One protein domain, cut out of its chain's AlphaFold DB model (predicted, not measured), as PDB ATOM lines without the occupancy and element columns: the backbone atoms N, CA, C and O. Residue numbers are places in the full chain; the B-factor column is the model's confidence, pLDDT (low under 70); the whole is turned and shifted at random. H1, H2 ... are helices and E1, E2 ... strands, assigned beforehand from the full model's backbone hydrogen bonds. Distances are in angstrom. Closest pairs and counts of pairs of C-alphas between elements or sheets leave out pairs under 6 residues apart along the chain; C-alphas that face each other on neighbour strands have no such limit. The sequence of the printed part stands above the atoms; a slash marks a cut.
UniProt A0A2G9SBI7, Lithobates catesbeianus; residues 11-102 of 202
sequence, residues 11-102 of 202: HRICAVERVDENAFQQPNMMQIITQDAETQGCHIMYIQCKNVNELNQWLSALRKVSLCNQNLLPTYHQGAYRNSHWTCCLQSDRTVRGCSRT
ATOM      1  N   HIS A  11      51.006 -22.583 -19.841       92.25
ATOM      2  CA  HIS A  11      51.553 -21.926 -21.036       92.25
ATOM      3  C   HIS A  11      52.023 -22.897 -22.134       92.25
ATOM      4  O   HIS A  11      52.233 -22.475 -23.266       92.25
ATOM      5  N   ARG A  12      52.208 -24.187 -21.814       93.44
ATOM      6  CA  ARG A  12      52.570 -25.225 -22.794       93.44
ATOM      7  C   ARG A  12      51.359 -25.862 -23.461       93.44
ATOM      8  O   ARG A  12      51.535 -26.622 -24.409       93.44
ATOM      9  N   ILE A  13      50.147 -25.610 -22.970       94.75
ATOM     10  CA  ILE A  13      48.923 -26.144 -23.565       94.75
ATOM     11  C   ILE A  13      48.691 -25.457 -24.912       94.75
ATOM     12  O   ILE A  13      48.629 -24.233 -24.995       94.75
ATOM     13  N   CYS A  14      48.554 -26.263 -25.954       94.31
ATOM     14  CA  CYS A  14      48.378 -25.823 -27.334       94.31
ATOM     15  C   CYS A  14      46.956 -26.080 -27.848       94.31
ATOM     16  O   CYS A  14      46.484 -25.373 -28.728       94.31
ATOM     17  N   ALA A  15      46.264 -27.090 -27.321       94.56
ATOM     18  CA  ALA A  15      44.854 -27.343 -27.606       94.56
ATOM     19  C   ALA A  15      44.239 -28.221 -26.512       94.56
ATOM     20  O   ALA A  15      44.933 -29.040 -25.898       94.56
ATOM     21  N   VAL A  16      42.936 -28.058 -26.283       95.12
ATOM     22  CA  VAL A  16      42.162 -28.859 -25.329       95.12
ATOM     23  C   VAL A  16      40.822 -29.203 -25.953       95.12
ATOM     24  O   VAL A  16      39.984 -28.325 -26.161       95.12
ATOM     25  N   GLU A  17      40.631 -30.478 -26.275       95.75
ATOM     26  CA  GLU A  17      39.560 -30.898 -27.176       95.75
ATOM     27  C   GLU A  17      38.893 -32.201 -26.760       95.75
ATOM     28  O   GLU A  17      39.480 -33.040 -26.075       95.75
ATOM     29  N   ARG A  18      37.652 -32.386 -27.216       95.69
ATOM     30  CA  ARG A  18      36.964 -33.674 -27.109       95.69
ATOM     31  C   ARG A  18      37.609 -34.682 -28.060       95.69
ATOM     32  O   ARG A  18      38.097 -34.329 -29.135       95.69
ATOM     33  N   VAL A  19      37.612 -35.940 -27.642       96.25
ATOM     34  CA  VAL A  19      38.105 -37.070 -28.431       96.25
ATOM     35  C   VAL A  19      36.909 -37.868 -28.928       96.25
ATOM     36  O   VAL A  19      35.933 -38.054 -28.201       96.25
ATOM     37  N   ASP A  20      36.990 -38.317 -30.174       91.56
ATOM     38  CA  ASP A  20      35.998 -39.186 -30.796       91.56
ATOM     39  C   ASP A  20      35.896 -40.504 -30.013       91.56
ATOM     40  O   ASP A  20      36.912 -41.130 -29.692       91.56
ATOM     41  N   GLU A  21      34.675 -40.944 -29.711       89.38
ATOM     42  CA  GLU A  21      34.434 -42.185 -28.968       89.38
ATOM     43  C   GLU A  21      35.047 -43.398 -29.681       89.38
ATOM     44  O   GLU A  21      35.538 -44.320 -29.025       89.38
ATOM     45  N   ASN A  22      35.142 -43.359 -31.013       87.31
ATOM     46  CA  ASN A  22      35.750 -44.409 -31.826       87.31
ATOM     47  C   ASN A  22      37.269 -44.542 -31.615       87.31
ATOM     48  O   ASN A  22      37.843 -45.585 -31.929       87.31
ATOM     49  N   ALA A  23      37.943 -43.525 -31.066       92.44
ATOM     50  CA  ALA A  23      39.391 -43.555 -30.847       92.44
ATOM     51  C   ALA A  23      39.814 -44.590 -29.787       92.44
ATOM     52  O   ALA A  23      40.840 -45.269 -29.927       92.44
ATOM     53  N   PHE A  24      39.013 -44.714 -28.724       92.94
ATOM     54  CA  PHE A  24      39.289 -45.592 -27.582       92.94
ATOM     55  C   PHE A  24      38.142 -46.541 -27.236       92.94
ATOM     56  O   PHE A  24      38.336 -47.395 -26.376       92.94
ATOM     57  N   GLN A  25      36.981 -46.415 -27.887       93.12
ATOM     58  CA  GLN A  25      35.734 -47.092 -27.502       93.12
ATOM     59  C   GLN A  25      35.373 -46.789 -26.041       93.12
ATOM     60  O   GLN A  25      34.962 -47.663 -25.282       93.12
ATOM     61  N   GLN A  26      35.607 -45.541 -25.631       93.94
ATOM     62  CA  GLN A  26      35.353 -45.035 -24.287       93.94
ATOM     63  C   GLN A  26      34.598 -43.707 -24.396       93.94
ATOM     64  O   GLN A  26      35.008 -42.850 -25.186       93.94
ATOM     65  N   PRO A  27      33.528 -43.501 -23.609       93.69
ATOM     66  CA  PRO A  27      32.815 -42.234 -23.593       93.69
ATOM     67  C   PRO A  27      33.595 -41.180 -22.802       93.69
ATOM     68  O   PRO A  27      34.475 -41.495 -21.995       93.69
ATOM     69  N   ASN A  28      33.201 -39.918 -22.973       94.44
ATOM     70  CA  ASN A  28      33.667 -38.779 -22.172       94.44
ATOM     71  C   ASN A  28      35.192 -38.561 -22.199       94.44
ATOM     72  O   ASN A  28      35.795 -38.146 -21.205       94.44
ATOM     73  N   MET A  29      35.816 -38.855 -23.337       97.00
ATOM     74  CA  MET A  29      37.250 -38.681 -23.542       97.00
ATOM     75  C   MET A  29      37.576 -37.247 -23.975       97.00
ATOM     76  O   MET A  29      36.919 -36.672 -24.846       97.00
ATOM     77  N   MET A  30      38.645 -36.694 -23.412       96.19
ATOM     78  CA  MET A  30      39.280 -35.462 -23.881       96.19
ATOM     79  C   MET A  30      40.768 -35.659 -24.120       96.19
ATOM     80  O   MET A  30      41.372 -36.622 -23.648       96.19
ATOM     81  N   GLN A  31      41.357 -34.712 -24.838       97.00
ATOM     82  CA  GLN A  31      42.788 -34.621 -25.048       97.00
ATOM     83  C   GLN A  31      43.316 -33.241 -24.674       97.00
ATOM     84  O   GLN A  31      42.668 -32.221 -24.908       97.00
ATOM     85  N   ILE A  32      44.523 -33.232 -24.118       96.25
ATOM     86  CA  ILE A  32      45.329 -32.037 -23.895       96.25
ATOM     87  C   ILE A  32      46.574 -32.183 -24.764       96.25
ATOM     88  O   ILE A  32      47.364 -33.111 -24.573       96.25
ATOM     89  N   ILE A  33      46.737 -31.272 -25.719       95.25
ATOM     90  CA  ILE A  33      47.920 -31.197 -26.571       95.25
ATOM     91  C   ILE A  33      48.860 -30.161 -25.967       95.25
ATOM     92  O   ILE A  33      48.464 -29.020 -25.731       95.25
ATOM     93  N   THR A  34      50.098 -30.558 -25.704       94.75
ATOM     94  CA  THR A  34      51.130 -29.727 -25.080       94.75
ATOM     95  C   THR A  34      52.374 -29.671 -25.942       94.75
ATOM     96  O   THR A  34      52.760 -30.695 -26.505       94.75
ATOM     97  N   GLN A  35      53.046 -28.528 -25.986       91.88
ATOM     98  CA  GLN A  35      54.343 -28.420 -26.639       91.88
ATOM     99  C   GLN A  35      55.468 -28.817 -25.685       91.88
ATOM    100  O   GLN A  35      55.526 -28.379 -24.532       91.88
ATOM    101  N   ASP A  36      56.362 -29.658 -26.189       85.00
ATOM    102  CA  ASP A  36      57.596 -30.037 -25.528       85.00
ATOM    103  C   ASP A  36      58.635 -28.914 -25.660       85.00
ATOM    104  O   ASP A  36      58.806 -28.321 -26.728       85.00
ATOM    105  N   ALA A  37      59.312 -28.596 -24.556       73.69
ATOM    106  CA  ALA A  37      60.245 -27.473 -24.502       73.69
ATOM    107  C   ALA A  37      61.603 -27.771 -25.153       73.69
ATOM    108  O   ALA A  37      62.297 -26.835 -25.539       73.69
ATOM    109  N   GLU A  38      61.987 -29.043 -25.265       75.75
ATOM    110  CA  GLU A  38      63.305 -29.459 -25.750       75.75
ATOM    111  C   GLU A  38      63.262 -29.807 -27.238       75.75
ATOM    112  O   GLU A  38      64.165 -29.465 -27.996       75.75
ATOM    113  N   THR A  39      62.184 -30.457 -27.673       75.25
ATOM    114  CA  THR A  39      62.061 -31.008 -29.031       75.25
ATOM    115  C   THR A  39      61.171 -30.180 -29.954       75.25
ATOM    116  O   THR A  39      61.052 -30.509 -31.132       75.25
ATOM    117  N   GLN A  40      60.501 -29.145 -29.428       70.69
ATOM    118  CA  GLN A  40      59.418 -28.401 -30.097       70.69
ATOM    119  C   GLN A  40      58.255 -29.283 -30.596       70.69
ATOM    120  O   GLN A  40      57.343 -28.787 -31.261       70.69
ATOM    121  N   GLY A  41      58.256 -30.576 -30.259       83.06
ATOM    122  CA  GLY A  41      57.228 -31.532 -30.636       83.06
ATOM    123  C   GLY A  41      55.945 -31.343 -29.833       83.06
ATOM    124  O   GLY A  41      55.935 -30.765 -28.748       83.06
ATOM    125  N   CYS A  42      54.838 -31.859 -30.364       88.56
ATOM    126  CA  CYS A  42      53.569 -31.903 -29.643       88.56
ATOM    127  C   CYS A  42      53.403 -33.257 -28.945       88.56
ATOM    128  O   CYS A  42      53.493 -34.314 -29.570       88.56
ATOM    129  N   HIS A  43      53.108 -33.220 -27.652       91.88
ATOM    130  CA  HIS A  43      52.689 -34.370 -26.863       91.88
ATOM    131  C   HIS A  43      51.174 -34.315 -26.640       91.88
ATOM    132  O   HIS A  43      50.631 -33.256 -26.332       91.88
ATOM    133  N   ILE A  44      50.490 -35.453 -26.774       94.69
ATOM    134  CA  ILE A  44      49.038 -35.561 -26.579       94.69
ATOM    135  C   ILE A  44      48.773 -36.452 -25.373       94.69
ATOM    136  O   ILE A  44      49.212 -37.602 -25.340       94.69
ATOM    137  N   MET A  45      48.025 -35.932 -24.405       95.06
ATOM    138  CA  MET A  45      47.545 -36.692 -23.257       95.06
ATOM    139  C   MET A  45      46.037 -36.893 -23.359       95.06
ATOM    140  O   MET A  45      45.302 -35.923 -23.503       95.06
ATOM    141  N   TYR A  46      45.588 -38.141 -23.246       96.50
ATOM    142  CA  TYR A  46      44.171 -38.503 -23.249       96.50
ATOM    143  C   TYR A  46      43.673 -38.701 -21.820       96.50
ATOM    144  O   TYR A  46      44.353 -39.325 -21.006       96.50
ATOM    145  N   ILE A  47      42.484 -38.180 -21.522       95.88
ATOM    146  CA  ILE A  47      41.862 -38.243 -20.198       95.88
ATOM    147  C   ILE A  47      40.424 -38.725 -20.370       95.88
ATOM    148  O   ILE A  47      39.662 -38.143 -21.142       95.88
ATOM    149  N   GLN A  48      40.054 -39.766 -19.628       96.81
ATOM    150  CA  GLN A  48      38.665 -40.184 -19.486       96.81
ATOM    151  C   GLN A  48      38.035 -39.458 -18.300       96.81
ATOM    152  O   GLN A  48      38.538 -39.557 -17.181       96.81
ATOM    153  N   CYS A  49      36.928 -38.759 -18.534       94.88
ATOM    154  CA  CYS A  49      36.134 -38.149 -17.469       94.88
ATOM    155  C   CYS A  49      35.037 -39.116 -16.998       94.88
ATOM    156  O   CYS A  49      34.575 -39.972 -17.756       94.88
ATOM    157  N   LYS A  50      34.567 -38.960 -15.758       93.94
ATOM    158  CA  LYS A  50      33.528 -39.813 -15.160       93.94
ATOM    159  C   LYS A  50      32.198 -39.725 -15.906       93.94
ATOM    160  O   LYS A  50      31.469 -40.708 -15.988       93.94
ATOM    161  N   ASN A  51      31.848 -38.537 -16.391       90.19
ATOM    162  CA  ASN A  51      30.619 -38.268 -17.131       90.19
ATOM    163  C   ASN A  51      30.772 -37.018 -18.013       90.19
ATOM    164  O   ASN A  51      31.787 -36.320 -17.963       90.19
ATOM    165  N   VAL A  52      29.739 -36.728 -18.808       87.12
ATOM    166  CA  VAL A  52      29.726 -35.591 -19.739       87.12
ATOM    167  C   VAL A  52      29.827 -34.233 -19.036       87.12
ATOM    168  O   VAL A  52      30.433 -33.309 -19.571       87.12
ATOM    169  N   ASN A  53      29.295 -34.107 -17.817       87.50
ATOM    170  CA  ASN A  53      29.360 -32.865 -17.051       87.50
ATOM    171  C   ASN A  53      30.799 -32.563 -16.604       87.50
ATOM    172  O   ASN A  53      31.283 -31.452 -16.791       87.50
ATOM    173  N   GLU A  54      31.511 -33.564 -16.080       92.44
ATOM    174  CA  GLU A  54      32.928 -33.420 -15.727       92.44
ATOM    175  C   GLU A  54      33.784 -33.107 -16.963       92.44
ATOM    176  O   GLU A  54      34.607 -32.194 -16.918       92.44
ATOM    177  N   LEU A  55      33.542 -33.796 -18.083       93.00
ATOM    178  CA  LEU A  55      34.202 -33.503 -19.357       93.00
ATOM    179  C   LEU A  55      34.033 -32.028 -19.750       93.00
ATOM    180  O   LEU A  55      35.014 -31.338 -20.026       93.00
ATOM    181  N   ASN A  56      32.796 -31.531 -19.752       87.81
ATOM    182  CA  ASN A  56      32.494 -30.160 -20.154       87.81
ATOM    183  C   ASN A  56      33.103 -29.125 -19.198       87.81
ATOM    184  O   ASN A  56      33.593 -28.087 -19.652       87.81
ATOM    185  N   GLN A  57      33.125 -29.408 -17.892       87.94
ATOM    186  CA  GLN A  57      33.779 -28.551 -16.900       87.94
ATOM    187  C   GLN A  57      35.286 -28.454 -17.147       87.94
ATOM    188  O   GLN A  57      35.822 -27.345 -17.191       87.94
ATOM    189  N   TRP A  58      35.966 -29.584 -17.373       93.94
ATOM    190  CA  TRP A  58      37.403 -29.592 -17.658       93.94
ATOM    191  C   TRP A  58      37.744 -28.911 -18.978       93.94
ATOM    192  O   TRP A  58      38.656 -28.083 -19.003       93.94
ATOM    193  N   LEU A  59      37.000 -29.196 -20.053       92.94
ATOM    194  CA  LEU A  59      37.170 -28.515 -21.341       92.94
ATOM    195  C   LEU A  59      37.045 -26.996 -21.172       92.94
ATOM    196  O   LEU A  59      37.923 -26.253 -21.609       92.94
ATOM    197  N   SER A  60      35.994 -26.534 -20.490       87.31
ATOM    198  CA  SER A  60      35.736 -25.104 -20.285       87.31
ATOM    199  C   SER A  60      36.833 -24.436 -19.456       87.31
ATOM    200  O   SER A  60      37.357 -23.391 -19.847       87.31
ATOM    201  N   ALA A  61      37.216 -25.045 -18.331       87.75
ATOM    202  CA  ALA A  61      38.242 -24.505 -17.446       87.75
ATOM    203  C   ALA A  61      39.600 -24.407 -18.150       87.75
ATOM    204  O   ALA A  61      40.239 -23.355 -18.119       87.75
ATOM    205  N   LEU A  62      40.021 -25.478 -18.826       92.56
ATOM    206  CA  LEU A  62      41.326 -25.552 -19.475       92.56
ATOM    207  C   LEU A  62      41.416 -24.662 -20.720       92.56
ATOM    208  O   LEU A  62      42.435 -23.995 -20.904       92.56
ATOM    209  N   ARG A  63      40.357 -24.574 -21.536       90.56
ATOM    210  CA  ARG A  63      40.297 -23.618 -22.659       90.56
ATOM    211  C   ARG A  63      40.378 -22.177 -22.160       90.56
ATOM    212  O   ARG A  63      41.168 -21.395 -22.679       90.56
ATOM    213  N   LYS A  64      39.648 -21.836 -21.089       84.69
ATOM    214  CA  LYS A  64      39.663 -20.484 -20.508       84.69
ATOM    215  C   LYS A  64      41.055 -20.062 -20.034       84.69
ATOM    216  O   LYS A  64      41.455 -18.929 -20.282       84.69
ATOM    217  N   VAL A  65      41.796 -20.951 -19.369       88.12
ATOM    218  CA  VAL A  65      43.140 -20.616 -18.855       88.12
ATOM    219  C   VAL A  65      44.238 -20.673 -19.920       88.12
ATOM    220  O   VAL A  65      45.290 -20.078 -19.714       88.12
ATOM    221  N   SER A  66      44.015 -21.359 -21.046       90.56
ATOM    222  CA  SER A  66      44.989 -21.469 -22.148       90.56
ATOM    223  C   SER A  66      44.744 -20.492 -23.304       90.56
ATOM    224  O   SER A  66      45.574 -20.402 -24.200       90.56
ATOM    225  N   LEU A  67      43.657 -19.713 -23.264       85.75
ATOM    226  CA  LEU A  67      43.228 -18.805 -24.338       85.75
ATOM    227  C   LEU A  67      44.308 -17.814 -24.806       85.75
ATOM    228  O   LEU A  67      44.351 -17.452 -25.975       85.75
ATOM    229  N   CYS A  68      45.168 -17.358 -23.893       83.88
ATOM    230  CA  CYS A  68      46.219 -16.376 -24.188       83.88
ATOM    231  C   CYS A  68      47.584 -17.016 -24.493       83.88
ATOM    232  O   CYS A  68      48.592 -16.311 -24.558       83.88
ATOM    233  N   ASN A  69      47.652 -18.342 -24.639       90.38
ATOM    234  CA  ASN A  69      48.896 -19.017 -24.986       90.38
ATOM    235  C   ASN A  69      49.292 -18.692 -26.434       90.38
ATOM    236  O   ASN A  69      48.457 -18.677 -27.333       90.38
ATOM    237  N   GLN A  70      50.583 -18.463 -26.679       85.19
ATOM    238  CA  GLN A  70      51.073 -18.045 -28.000       85.19
ATOM    239  C   GLN A  70      51.047 -19.175 -29.042       85.19
ATOM    240  O   GLN A  70      50.891 -18.913 -30.230       85.19
ATOM    241  N   ASN A  71      51.162 -20.430 -28.599       87.62
ATOM    242  CA  ASN A  71      51.337 -21.597 -29.470       87.62
ATOM    243  C   ASN A  71      50.058 -22.437 -29.587       87.62
ATOM    244  O   ASN A  71      50.109 -23.668 -29.605       87.62
ATOM    245  N   LEU A  72      48.895 -21.784 -29.627       91.69
ATOM    246  CA  LEU A  72      47.630 -22.482 -29.823       91.69
ATOM    247  C   LEU A  72      47.571 -23.106 -31.223       91.69
ATOM    248  O   LEU A  72      47.815 -22.449 -32.235       91.69
ATOM    249  N   LEU A  73      47.237 -24.393 -31.284       91.88
ATOM    250  CA  LEU A  73      47.099 -25.111 -32.543       91.88
ATOM    251  C   LEU A  73      45.757 -24.749 -33.189       91.88
ATOM    252  O   LEU A  73      44.725 -24.914 -32.544       91.88
ATOM    253  N   PRO A  74      45.724 -24.340 -34.471       91.06
ATOM    254  CA  PRO A  74      44.473 -24.018 -35.164       91.06
ATOM    255  C   PRO A  74      43.665 -25.267 -35.539       91.06
ATOM    256  O   PRO A  74      42.466 -25.192 -35.805       91.06
ATOM    257  N   THR A  75      44.332 -26.420 -35.593       93.88
ATOM    258  CA  THR A  75      43.751 -27.699 -35.992       93.88
ATOM    259  C   THR A  75      44.303 -28.834 -35.147       93.88
ATOM    260  O   THR A  75      45.488 -28.822 -34.808       93.88
ATOM    261  N   TYR A  76      43.493 -29.859 -34.914       94.94
ATOM    262  CA  TYR A  76      43.843 -31.045 -34.142       94.94
ATOM    263  C   TYR A  76      43.237 -32.316 -34.759       94.94
ATOM    264  O   TYR A  76      42.429 -32.255 -35.688       94.94
ATOM    265  N   HIS A  77      43.648 -33.479 -34.260       95.75
ATOM    266  CA  HIS A  77      43.038 -34.763 -34.609       95.75
ATOM    267  C   HIS A  77      42.065 -35.175 -33.511       95.75
ATOM    268  O   HIS A  77      42.468 -35.330 -32.366       95.75
ATOM    269  N   GLN A  78      40.795 -35.392 -33.848       95.06
ATOM    270  CA  GLN A  78      39.788 -35.883 -32.893       95.06
ATOM    271  C   GLN A  78      39.988 -37.356 -32.502       95.06
ATOM    272  O   GLN A  78      39.443 -37.809 -31.500       95.06
ATOM    273  N   GLY A  79      40.756 -38.103 -33.298       94.94
ATOM    274  CA  GLY A  79      41.076 -39.508 -33.075       94.94
ATOM    275  C   GLY A  79      42.397 -39.722 -32.337       94.94
ATOM    276  O   GLY A  79      43.094 -38.777 -31.981       94.94
ATOM    277  N   ALA A  80      42.771 -40.987 -32.165       95.62
ATOM    278  CA  ALA A  80      44.071 -41.378 -31.634       95.62
ATOM    279  C   ALA A  80      44.965 -41.928 -32.748       95.62
ATOM    280  O   ALA A  80      44.482 -42.550 -33.692       95.62
ATOM    281  N   TYR A  81      46.278 -41.739 -32.628       94.94
ATOM    282  CA  TYR A  81      47.234 -42.385 -33.523       94.94
ATOM    283  C   TYR A  81      47.529 -43.806 -33.033       94.94
ATOM    284  O   TYR A  81      48.217 -43.993 -32.024       94.94
ATOM    285  N   ARG A  82      46.985 -44.816 -33.717       92.81
ATOM    286  CA  ARG A  82      47.104 -46.242 -33.370       92.81
ATOM    287  C   ARG A  82      47.168 -47.068 -34.653       92.81
ATOM    288  O   ARG A  82      46.660 -46.647 -35.679       92.81
ATOM    289  N   ASN A  83      47.795 -48.243 -34.615       93.44
ATOM    290  CA  ASN A  83      47.928 -49.113 -35.797       93.44
ATOM    291  C   ASN A  83      48.510 -48.376 -37.025       93.44
ATOM    292  O   ASN A  83      48.054 -48.567 -38.152       93.44
ATOM    293  N   SER A  84      49.488 -47.497 -36.784       95.12
ATOM    294  CA  SER A  84      50.162 -46.685 -37.808       95.12
ATOM    295  C   SER A  84      49.249 -45.750 -38.613       95.12
ATOM    296  O   SER A  84      49.563 -45.429 -39.755       95.12
ATOM    297  N   HIS A  85      48.124 -45.318 -38.039       96.19
ATOM    298  CA  HIS A  85      47.282 -44.274 -38.614       96.19
ATOM    299  C   HIS A  85      46.500 -43.501 -37.544       96.19
ATOM    300  O   HIS A  85      46.333 -43.941 -36.407       96.19
ATOM    301  N   TRP A  86      45.991 -42.331 -37.913       96.25
ATOM    302  CA  TRP A  86      45.007 -41.596 -37.125       96.25
ATOM    303  C   TRP A  86      43.617 -42.203 -37.291       96.25
ATOM    304  O   TRP A  86      43.123 -42.305 -38.411       96.25
ATOM    305  N   THR A  87      42.927 -42.531 -36.198       95.44
ATOM    306  CA  THR A  87      41.575 -43.119 -36.279       95.44
ATOM    307  C   THR A  87      40.518 -42.170 -36.851       95.44
ATOM    308  O   THR A  87      39.456 -42.627 -37.253       95.44
ATOM    309  N   CYS A  88      40.778 -40.859 -36.899       94.19
ATOM    310  CA  CYS A  88      39.829 -39.865 -37.412       94.19
ATOM    311  C   CYS A  88      39.922 -39.609 -38.919       94.19
ATOM    312  O   CYS A  88      38.907 -39.347 -39.551       94.19
ATOM    313  N   CYS A  89      41.123 -39.644 -39.497       93.88
ATOM    314  CA  CYS A  89      41.354 -39.274 -40.899       93.88
ATOM    315  C   CYS A  89      42.161 -40.316 -41.683       93.88
ATOM    316  O   CYS A  89      42.471 -40.095 -42.850       93.88
ATOM    317  N   LEU A  90      42.520 -41.432 -41.038       95.31
ATOM    318  CA  LEU A  90      43.289 -42.552 -41.593       95.31
ATOM    319  C   LEU A  90      44.688 -42.183 -42.112       95.31
ATOM    320  O   LEU A  90      45.356 -43.006 -42.731       95.31
ATOM    321  N   GLN A  91      45.167 -40.972 -41.821       96.06
ATOM    322  CA  GLN A  91      46.512 -40.538 -42.185       96.06
ATOM    323  C   GLN A  91      47.564 -41.360 -41.440       96.06
ATOM    324  O   GLN A  91      47.481 -41.513 -40.220       96.06
ATOM    325  N   SER A  92      48.561 -41.862 -42.169       95.94
ATOM    326  CA  SER A  92      49.626 -42.714 -41.621       95.94
ATOM    327  C   SER A  92      50.794 -41.936 -41.017       95.94
ATOM    328  O   SER A  92      51.586 -42.501 -40.273       95.94
ATOM    329  N   ASP A  93      50.919 -40.643 -41.316       94.00
ATOM    330  CA  ASP A  93      51.933 -39.787 -40.704       94.00
ATOM    331  C   ASP A  93      51.434 -39.239 -39.358       94.00
ATOM    332  O   ASP A  93      50.437 -38.518 -39.274       94.00
ATOM    333  N   ARG A  94      52.157 -39.561 -38.281       91.38
ATOM    334  CA  ARG A  94      51.860 -39.081 -36.924       91.38
ATOM    335  C   ARG A  94      52.025 -37.565 -36.782       91.38
ATOM    336  O   ARG A  94      51.419 -36.979 -35.894       91.38
ATOM    337  N   THR A  95      52.849 -36.933 -37.610       90.38
ATOM    338  CA  THR A  95      53.172 -35.501 -37.521       90.38
ATOM    339  C   THR A  95      52.304 -34.625 -38.423       90.38
ATOM    340  O   THR A  95      52.417 -33.400 -38.390       90.38
ATOM    341  N   VAL A  96      51.393 -35.237 -39.190       92.56
ATOM    342  CA  VAL A  96      50.479 -34.517 -40.078       92.56
ATOM    343  C   VAL A  96      49.587 -33.546 -39.303       92.56
ATOM    344  O   VAL A  96      49.116 -33.837 -38.198       92.56
ATOM    345  N   ARG A  97      49.306 -32.394 -39.920       92.56
ATOM    346  CA  ARG A  97      48.373 -31.388 -39.397       92.56
ATOM    347  C   ARG A  97      47.015 -32.021 -39.054       92.56
ATOM    348  O   ARG A  97      46.542 -32.915 -39.752       92.56
ATOM    349  N   GLY A  98      46.394 -31.521 -37.986       94.31
ATOM    350  CA  GLY A  98      45.066 -31.936 -37.543       94.31
ATOM    351  C   GLY A  98      43.991 -31.832 -38.630       94.31
ATOM    352  O   GLY A  98      44.002 -30.896 -39.429       94.31
ATOM    353  N   CYS A  99      43.054 -32.782 -38.643       93.56
ATOM    354  CA  CYS A  99      41.942 -32.818 -39.597       93.56
ATOM    355  C   CYS A  99      40.723 -31.969 -39.189       93.56
ATOM    356  O   CYS A  99      39.857 -31.726 -40.024       93.56
ATOM    357  N   SER A 100      40.652 -31.520 -37.933       92.94
ATOM    358  CA  SER A 100      39.528 -30.757 -37.372       92.94
ATOM    359  C   SER A 100      40.011 -29.415 -36.813       92.94
ATOM    360  O   SER A 100      41.165 -29.295 -36.408       92.94
ATOM    361  N   ARG A 101      39.150 -28.390 -36.790       92.31
ATOM    362  CA  ARG A 101      39.479 -27.066 -36.224       92.31
ATOM    363  C   ARG A 101      39.448 -27.098 -34.697       92.31
ATOM    364  O   ARG A 101      38.527 -27.671 -34.131       92.31
ATOM    365  N   THR A 102      40.418 -26.461 -34.051       90.38
ATOM    366  CA  THR A 102      40.454 -26.327 -32.585       90.38
ATOM    367  C   THR A 102      39.429 -25.292 -32.119       90.38
ATOM    368  O   THR A 102      39.333 -24.204 -32.694       90.38
TER     369      THR A 102
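This is residues 11 to 102 of the 202 residues of a protein of Lithobates catesbeianus (UniProt A0A2G9SBI7). A three-strand antiparallel sheet, in the order E1 E2 E3, has the long helix H2 over one face, and a looped stretch, residues 67 to 102, follows with no named element. The 92 printed residues, under half in named elements, run E1 H1 E2 E3 H2, class mixed. The whole is compact, radius of gyration of the C-alphas 12.9 A, spanning 32 by 32 by 21 A.

Find C-alpha 13 at (48.923, -26.144, -23.565), where E1, residues 13 to 18, begins. Next come H1, 21 to 24; E2, 29 to 35, 20.2 A; E3, 42 to 48, 19.8 A. H2, 52 to 66, runs 20.9 A to C-alpha 66 at (44.989, -21.469, -22.148).

Look for N 17 and O 31 of E1 and E2, 3.0 A, and N 32 and O 45 of the hairpin E2 and E3, 2.9 A, both within hydrogen-bond range. H2 is on the sheet, two layers, one helix layer and one sheet, at height 9.0 A; its closest C-alphas to E1 are Arg 63 and Val 16, 6.2 A. In H2 every O i to N i+4 pair is within range; H1, too short for one, only grazes the sheet.

The printed part has no cut and no long link between its named elements, and no printed residue has a pLDDT under 70.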